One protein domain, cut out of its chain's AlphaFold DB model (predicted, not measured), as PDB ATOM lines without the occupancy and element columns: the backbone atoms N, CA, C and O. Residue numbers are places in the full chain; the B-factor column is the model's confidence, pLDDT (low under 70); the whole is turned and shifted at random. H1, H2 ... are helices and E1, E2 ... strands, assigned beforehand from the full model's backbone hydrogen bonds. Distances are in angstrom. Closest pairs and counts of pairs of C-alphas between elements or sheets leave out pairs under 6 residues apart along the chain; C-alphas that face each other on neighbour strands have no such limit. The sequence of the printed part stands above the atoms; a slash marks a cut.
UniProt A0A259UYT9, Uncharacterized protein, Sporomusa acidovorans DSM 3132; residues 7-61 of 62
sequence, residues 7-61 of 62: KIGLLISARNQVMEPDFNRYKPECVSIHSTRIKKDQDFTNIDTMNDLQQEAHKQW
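This is residues 7 to 61 of the 62 residues of an uncharacterized protein of Sporomusa acidovorans DSM 3132 (UniProt A0A259UYT9). Two parallel strands, E1 and E2, lie side by side as a small two-stranded sheet with the short helix H1 packed over one face and the other face bare, and from this body the helix H2 sticks out as a free arm, residues 45 to 61, that makes much of the length. The 55 printed residues hold two named strands and two named helices in the order E1, H1, E2, H2, a mixed class of helices and strands. The whole is extended, with a radius of gyration of the C-alphas of 17.9 A, and spans 59 by 19 by 15 A, a rod in outline.

Find C-alpha 7 at (163.573, 172.918, 180.741); from there E1, residues 7 to 13, runs 19.7 A. H1 follows at residues 19 to 26, 10.9 A long. E2, residues 31 to 38, starts at C-alpha 31, at (160.437, 172.640, 185.463), and runs 22.7 A. H2, residues 46 to 60, runs 21.3 A to C-alpha 60 at (157.161, 218.069, 155.106).

Look first at E1 and E2, parallel neighbours at 25 degrees, where N 8 and O 32 are 2.9 A apart and N 34 and O 8 are 2.8 A apart, both within hydrogen-bond range. E1, H1 and E2 form a strand-helix-strand unit, two parallel neighbour strands with a helix between them along the chain, and its crossover is right-handed. The closest C-alphas of H1 and E2 are those of Asn 24 and Ile 33, 6.7 A apart; those of E1 and H1 are Ile 12 and Met 19, 7.6 A apart. H2 is apart from E1 and from H1. In H1 and H2 every O i to N i+4 pair is within hydrogen-bond range.

The C-alphas of Cys 30 and Trp 61 are the two farthest apart, at 58.9 A. The printed part has no cut; the links E1 to H1 and H1 to E2 are tight, and E2 to H2 is short. The model's confidence is low, with pLDDT under 70, at residues 40 to 61.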
ATOM      1  N   LYS A   7     162.723 171.719 180.783       90.88
ATOM      2  CA  LYS A   7     163.573 172.918 180.741       90.88
ATOM      3  C   LYS A   7     162.926 173.971 179.847       90.88
ATOM      4  O   LYS A   7     162.511 173.644 178.739       90.88
ATOM      5  N   ILE A   8     162.864 175.214 180.315       90.94
ATOM      6  CA  ILE A   8     162.369 176.364 179.551       90.94
ATOM      7  C   ILE A   8     163.510 177.367 179.407       90.94
ATOM      8  O   ILE A   8     164.112 177.770 180.401       90.94
ATOM      9  N   GLY A   9     163.798 177.760 178.167       92.56
ATOM     10  CA  GLY A   9     164.738 178.828 177.843       92.56
ATOM     11  C   GLY A   9     164.009 180.155 177.652       92.56
ATOM     12  O   GLY A   9     163.030 180.207 176.912       92.56
ATOM     13  N   LEU A  10     164.490 181.219 178.287       91.81
ATOM     14  CA  LEU A  10     163.984 182.580 178.130       91.81
ATOM     15  C   LEU A  10     165.066 183.456 177.500       91.81
ATOM     16  O   LEU A  10     166.161 183.587 178.047       91.81
ATOM     17  N   LEU A  11     164.741 184.093 176.378       91.50
ATOM     18  CA  LEU A  11     165.537 185.185 175.830       91.50
ATOM     19  C   LEU A  11     164.882 186.502 176.243       91.50
ATOM     20  O   LEU A  11     163.760 186.797 175.839       91.50
ATOM     21  N   ILE A  12     165.563 187.265 177.092       90.94
ATOM     22  CA  ILE A  12     164.992 188.424 177.782       90.94
ATOM     23  C   ILE A  12     165.776 189.680 177.378       90.94
ATOM     24  O   ILE A  12     166.996 189.631 177.237       90.94
ATOM     25  N   SER A  13     165.111 190.824 177.199       87.50
ATOM     26  CA  SER A  13     165.812 192.110 177.018       87.50
ATOM     27  C   SER A  13     166.702 192.426 178.229       87.50
ATOM     28  O   SER A  13     166.335 192.114 179.368       87.50
ATOM     29  N   ALA A  14     167.837 193.107 178.015       86.12
ATOM     30  CA  ALA A  14     168.717 193.572 179.094       86.12
ATOM     31  C   ALA A  14     167.954 194.327 180.192       86.12
ATOM     32  O   ALA A  14     168.292 194.213 181.372       86.12
ATOM     33  N   ARG A  15     166.925 195.090 179.807       85.75
ATOM     34  CA  ARG A  15     166.175 195.973 180.711       85.75
ATOM     35  C   ARG A  15     165.084 195.257 181.506       85.75
ATOM     36  O   ARG A  15     164.606 195.801 182.496       85.75
ATOM     37  N   ASN A  16     164.669 194.055 181.102       87.75
ATOM     38  CA  ASN A  16     163.561 193.364 181.755       87.75
ATOM     39  C   ASN A  16     164.057 192.579 182.978       87.75
ATOM     40  O   ASN A  16     164.733 191.561 182.856       87.75
ATOM     41  N   GLN A  17     163.710 193.059 184.171       87.19
ATOM     42  CA  GLN A  17     164.102 192.457 185.451       87.19
ATOM     43  C   GLN A  17     163.018 191.563 186.073       87.19
ATOM     44  O   GLN A  17     163.249 190.968 187.119       87.19
ATOM     45  N   VAL A  18     161.847 191.460 185.442       92.00
ATOM     46  CA  VAL A  18     160.625 190.917 186.064       92.00
ATOM     47  C   VAL A  18     160.270 189.526 185.544       92.00
ATOM     48  O   VAL A  18     159.793 188.677 186.285       92.00
ATOM     49  N   MET A  19     160.571 189.254 184.274       90.00
ATOM     50  CA  MET A  19     160.146 188.019 183.616       90.00
ATOM     51  C   MET A  19     160.783 186.769 184.240       90.00
ATOM     52  O   MET A  19     160.108 185.781 184.494       90.00
ATOM     53  N   GLU A  20     162.080 186.805 184.527       92.12
ATOM     54  CA  GLU A  20     162.779 185.684 185.160       92.12
ATOM     55  C   GLU A  20     162.242 185.323 186.564       92.12
ATOM     56  O   GLU A  20     161.957 184.142 186.793       92.12
ATOM     57  N   PRO A  21     162.071 186.270 187.507       93.00
ATOM     58  CA  PRO A  21     161.486 185.952 188.809       93.00
ATOM     59  C   PRO A  21     160.019 185.513 188.717       93.00
ATOM     60  O   PRO A  21     159.639 184.583 189.428       93.00
ATOM     61  N   ASP A  22     159.216 186.087 187.815       94.75
ATOM     62  CA  ASP A  22     157.823 185.665 187.624       94.75
ATOM     63  C   ASP A  22     157.735 184.211 187.146       94.75
ATOM     64  O   ASP A  22     157.033 183.394 187.744       94.75
ATOM     65  N   PHE A  23     158.512 183.839 186.125       91.94
ATOM     66  CA  PHE A  23     158.551 182.454 185.656       91.94
ATOM     67  C   PHE A  23     159.046 181.496 186.742       91.94
ATOM     68  O   PHE A  23     158.514 180.396 186.873       91.94
ATOM     69  N   ASN A  24     160.017 181.905 187.562       91.31
ATOM     70  CA  ASN A  24     160.472 181.083 188.682       91.31
ATOM     71  C   ASN A  24     159.418 180.911 189.779       91.31
ATOM     72  O   ASN A  24     159.388 179.858 190.415       91.31
ATOM     73  N   ARG A  25     158.546 181.901 189.981       93.75
ATOM     74  CA  ARG A  25     157.467 181.844 190.971       93.75
ATOM     75  C   ARG A  25     156.349 180.885 190.569       93.75
ATOM     76  O   ARG A  25     155.806 180.203 191.430       93.75
ATOM     77  N   TYR A  26     156.003 180.845 189.283       92.38
ATOM     78  CA  TYR A  26     154.869 180.054 188.790       92.38
ATOM     79  C   TYR A  26     155.263 178.701 188.190       92.38
ATOM     80  O   TYR A  26     154.382 177.911 187.844       92.38
ATOM     81  N   LYS A  27     156.563 178.404 188.043       90.00
ATOM     82  CA  LYS A  27     156.989 177.129 187.463       90.00
ATOM     83  C   LYS A  27     156.553 175.947 188.346       90.00
ATOM     84  O   LYS A  27     156.755 175.977 189.561       90.00
ATOM     85  N   PRO A  28     156.048 174.860 187.748       90.50
ATOM     86  CA  PRO A  28     155.904 173.589 188.446       90.50
ATOM     87  C   PRO A  28     157.257 173.074 188.962       90.50
ATOM     88  O   PRO A  28     158.306 173.350 188.374       90.50
ATOM     89  N   GLU A  29     157.245 172.251 190.015       87.94
ATOM     90  CA  GLU A  29     158.469 171.696 190.618       87.94
ATOM     91  C   GLU A  29     159.344 170.922 189.630       87.94
ATOM     92  O   GLU A  29     160.552 170.849 189.804       87.94
ATOM     93  N   CYS A  30     158.763 170.349 188.577       88.31
ATOM     94  CA  CYS A  30     159.486 169.555 187.589       88.31
ATOM     95  C   CYS A  30     160.110 170.381 186.449       88.31
ATOM     96  O   CYS A  30     160.694 169.796 185.532       88.31
ATOM     97  N   VAL A  31     159.971 171.709 186.493       89.81
ATOM     98  CA  VAL A  31     160.437 172.640 185.463       89.81
ATOM     99  C   VAL A  31     161.641 173.433 185.968       89.81
ATOM    100  O   VAL A  31     161.657 173.937 187.092       89.81
ATOM    101  N   SER A  32     162.637 173.608 185.106       90.44
ATOM    102  CA  SER A  32     163.769 174.517 185.308       90.44
ATOM    103  C   SER A  32     163.729 175.648 184.282       90.44
ATOM    104  O   SER A  32     163.430 175.416 183.109       90.44
ATOM    105  N   ILE A  33     164.000 176.873 184.733       91.81
ATOM    106  CA  ILE A  33     164.041 178.070 183.889       91.81
ATOM    107  C   ILE A  33     165.504 178.454 183.681       91.81
ATOM    108  O   ILE A  33     166.254 178.573 184.646       91.81
ATOM    109  N   HIS A  34     165.897 178.652 182.429       91.75
ATOM    110  CA  HIS A  34     167.207 179.161 182.042       91.75
ATOM    111  C   HIS A  34     167.009 180.445 181.253       91.75
ATOM    112  O   HIS A  34     166.295 180.446 180.254       91.75
ATOM    113  N   SER A  35     167.625 181.536 181.691       91.81
ATOM    114  CA  SER A  35     167.488 182.835 181.044       91.81
ATOM    115  C   SER A  35     168.816 183.276 180.425       91.81
ATOM    116  O   SER A  35     169.892 183.036 180.972       91.81
ATOM    117  N   THR A  36     168.730 183.942 179.277       92.06
ATOM    118  CA  THR A  36     169.834 184.687 178.671       92.06
ATOM    119  C   THR A  36     169.335 186.082 178.337       92.06
ATOM    120  O   THR A  36     168.216 186.255 177.848       92.06
ATOM    121  N   ARG A  37     170.167 187.093 178.598       90.12
ATOM    122  CA  ARG A  37     169.833 188.494 178.339       90.12
ATOM    123  C   ARG A  37     170.450 188.966 177.027       90.12
ATOM    124  O   ARG A  37     171.647 188.784 176.806       90.12
ATOM    125  N   ILE A  38     169.635 189.585 176.179       88.00
ATOM    126  CA  ILE A  38     170.098 190.316 174.995       88.00
ATOM    127  C   ILE A  38     170.884 191.536 175.489       88.00
ATOM    128  O   ILE A  38     170.470 192.175 176.454       88.00
ATOM    129  N   LYS A  39     172.033 191.848 174.878       78.12
ATOM    130  CA  LYS A  39     172.842 193.015 175.266       78.12
ATOM    131  C   LYS A  39     172.076 194.311 174.991       78.12
ATOM    132  O   LYS A  39     171.371 194.411 173.996       78.12
ATOM    133  N   LYS A  40     172.284 195.323 175.839       63.78
ATOM    134  CA  LYS A  40     171.618 196.636 175.759       63.78
ATOM    135  C   LYS A  40     171.813 197.337 174.404       63.78
ATOM    136  O   LYS A  40     170.932 198.070 173.980       63.78
ATOM    137  N   ASP A  41     172.914 197.056 173.711       62.41
ATOM    138  CA  ASP A  41     173.228 197.631 172.391       62.41
ATOM    139  C   ASP A  41     172.566 196.873 171.222       62.41
ATOM    140  O   ASP A  41     172.628 197.307 170.078       62.41
ATOM    141  N   GLN A  42     171.934 195.729 171.507       55.44
ATOM    142  CA  GLN A  42     171.082 194.971 170.586       55.44
ATOM    143  C   GLN A  42     169.590 195.104 170.928       55.44
ATOM    144  O   GLN A  42     168.760 194.525 170.226       55.44
ATOM    145  N   ASP A  43     169.230 195.853 171.980       54.81
ATOM    146  CA  ASP A  43     167.846 196.276 172.190       54.81
ATOM    147  C   ASP A  43     167.509 197.232 171.038       54.81
ATOM    148  O   ASP A  43     167.880 198.400 171.074       54.81
ATOM    149  N   PHE A  44     166.885 196.688 169.992       54.88
ATOM    150  CA  PHE A  44     166.385 197.354 168.792       54.88
ATOM    151  C   PHE A  44     166.284 198.881 168.927       54.88
ATOM    152  O   PHE A  44     165.273 199.423 169.377       54.88
ATOM    153  N   THR A  45     167.306 199.574 168.432       50.09
ATOM    154  CA  THR A  45     167.374 201.026 168.202       50.09
ATOM    155  C   THR A  45     166.325 201.545 167.201       50.09
ATOM    156  O   THR A  45     166.421 202.678 166.745       50.09
ATOM    157  N   ASN A  46     165.295 200.757 166.879       52.78
ATOM    158  CA  ASN A  46     164.222 201.111 165.948       52.78
ATOM    159  C   ASN A  46     163.122 201.993 166.552       52.78
ATOM    160  O   ASN A  46     162.334 202.557 165.798       52.78
ATOM    161  N   ILE A  47     163.015 202.110 167.880       54.25
ATOM    162  CA  ILE A  47     161.939 202.920 168.482       54.25
ATOM    163  C   ILE A  47     162.242 204.415 168.332       54.25
ATOM    164  O   ILE A  47     161.357 205.182 167.958       54.25
ATOM    165  N   ASP A  48     163.497 204.818 168.538       54.66
ATOM    166  CA  ASP A  48     163.888 206.226 168.426       54.66
ATOM    167  C   ASP A  48     163.932 206.683 166.953       54.66
ATOM    168  O   ASP A  48     163.454 207.767 166.630       54.66
ATOM    169  N   THR A  49     164.349 205.811 166.023       55.44
ATOM    170  CA  THR A  49     164.349 206.119 164.575       55.44
ATOM    171  C   THR A  49     162.948 206.240 163.976       55.44
ATOM    172  O   THR A  49     162.741 207.057 163.081       55.44
ATOM    173  N   MET A  50     161.960 205.467 164.446       54.94
ATOM    174  CA  MET A  50     160.568 205.622 163.988       54.94
ATOM    175  C   MET A  50     159.972 206.967 164.419       54.94
ATOM    176  O   MET A  50     159.189 207.554 163.674       54.94
ATOM    177  N   ASN A  51     160.357 207.461 165.596       60.91
ATOM    178  CA  ASN A  51     159.874 208.733 166.121       60.91
ATOM    179  C   ASN A  51     160.450 209.917 165.326       60.91
ATOM    180  O   ASN A  51     159.712 210.834 164.963       60.91
ATOM    181  N   ASP A  52     161.737 209.848 164.971       61.12
ATOM    182  CA  ASP A  52     162.392 210.849 164.121       61.12
ATOM    183  C   ASP A  52     161.799 210.865 162.700       61.12
ATOM    184  O   ASP A  52     161.454 211.931 162.183       61.12
ATOM    185  N   LEU A  53     161.552 209.692 162.102       60.72
ATOM    186  CA  LEU A  53     160.911 209.578 160.785       60.72
ATOM    187  C   LEU A  53     159.466 210.107 160.775       60.72
ATOM    188  O   LEU A  53     159.053 210.756 159.811       60.72
ATOM    189  N   GLN A  54     158.688 209.861 161.835       60.19
ATOM    190  CA  GLN A  54     157.326 210.396 161.954       60.19
ATOM    191  C   GLN A  54     157.312 211.922 162.097       60.19
ATOM    192  O   GLN A  54     156.476 212.593 161.484       60.19
ATOM    193  N   GLN A  55     158.236 212.489 162.876       63.75
ATOM    194  CA  GLN A  55     158.338 213.939 163.036       63.75
ATOM    195  C   GLN A  55     158.803 214.637 161.755       63.75
ATOM    196  O   GLN A  55     158.314 215.724 161.440       63.75
ATOM    197  N   GLU A  56     159.715 214.025 161.002       63.25
ATOM    198  CA  GLU A  56     160.211 214.582 159.746       63.25
ATOM    199  C   GLU A  56     159.142 214.545 158.643       63.25
ATOM    200  O   GLU A  56     158.914 215.558 157.978       63.25
ATOM    201  N   ALA A  57     158.380 213.452 158.533       66.06
ATOM    202  CA  ALA A  57     157.238 213.365 157.620       66.06
ATOM    203  C   ALA A  57     156.157 214.424 157.920       66.06
ATOM    204  O   ALA A  57     155.616 215.042 157.005       66.06
ATOM    205  N   HIS A  58     155.870 214.696 159.198       57.34
ATOM    206  CA  HIS A  58     154.890 215.714 159.591       57.34
ATOM    207  C   HIS A  58     155.363 217.153 159.308       57.34
ATOM    208  O   HIS A  58     154.540 218.043 159.085       57.34
ATOM    209  N   LYS A  59     156.679 217.407 159.293       65.44
ATOM    210  CA  LYS A  59     157.236 218.713 158.904       65.44
ATOM    211  C   LYS A  59     157.143 218.967 157.402       65.44
ATOM    212  O   LYS A  59     156.949 220.111 157.021       65.44
ATOM    213  N   GLN A  60     157.254 217.932 156.568       58.53
ATOM    214  CA  GLN A  60     157.161 218.069 155.106       58.53
ATOM    215  C   GLN A  60     155.727 218.289 154.591       58.53
ATOM    216  O   GLN A  60     155.540 218.624 153.425       58.53
ATOM    217  N   TRP A  61     154.712 218.096 155.440       53.94
ATOM    218  CA  TRP A  61     153.296 218.303 155.110       53.94
ATOM    219  C   TRP A  61     152.735 219.678 155.522       53.94
ATOM    220  O   TRP A  61     151.544 219.921 155.326       53.94
TER     221      TRP A  61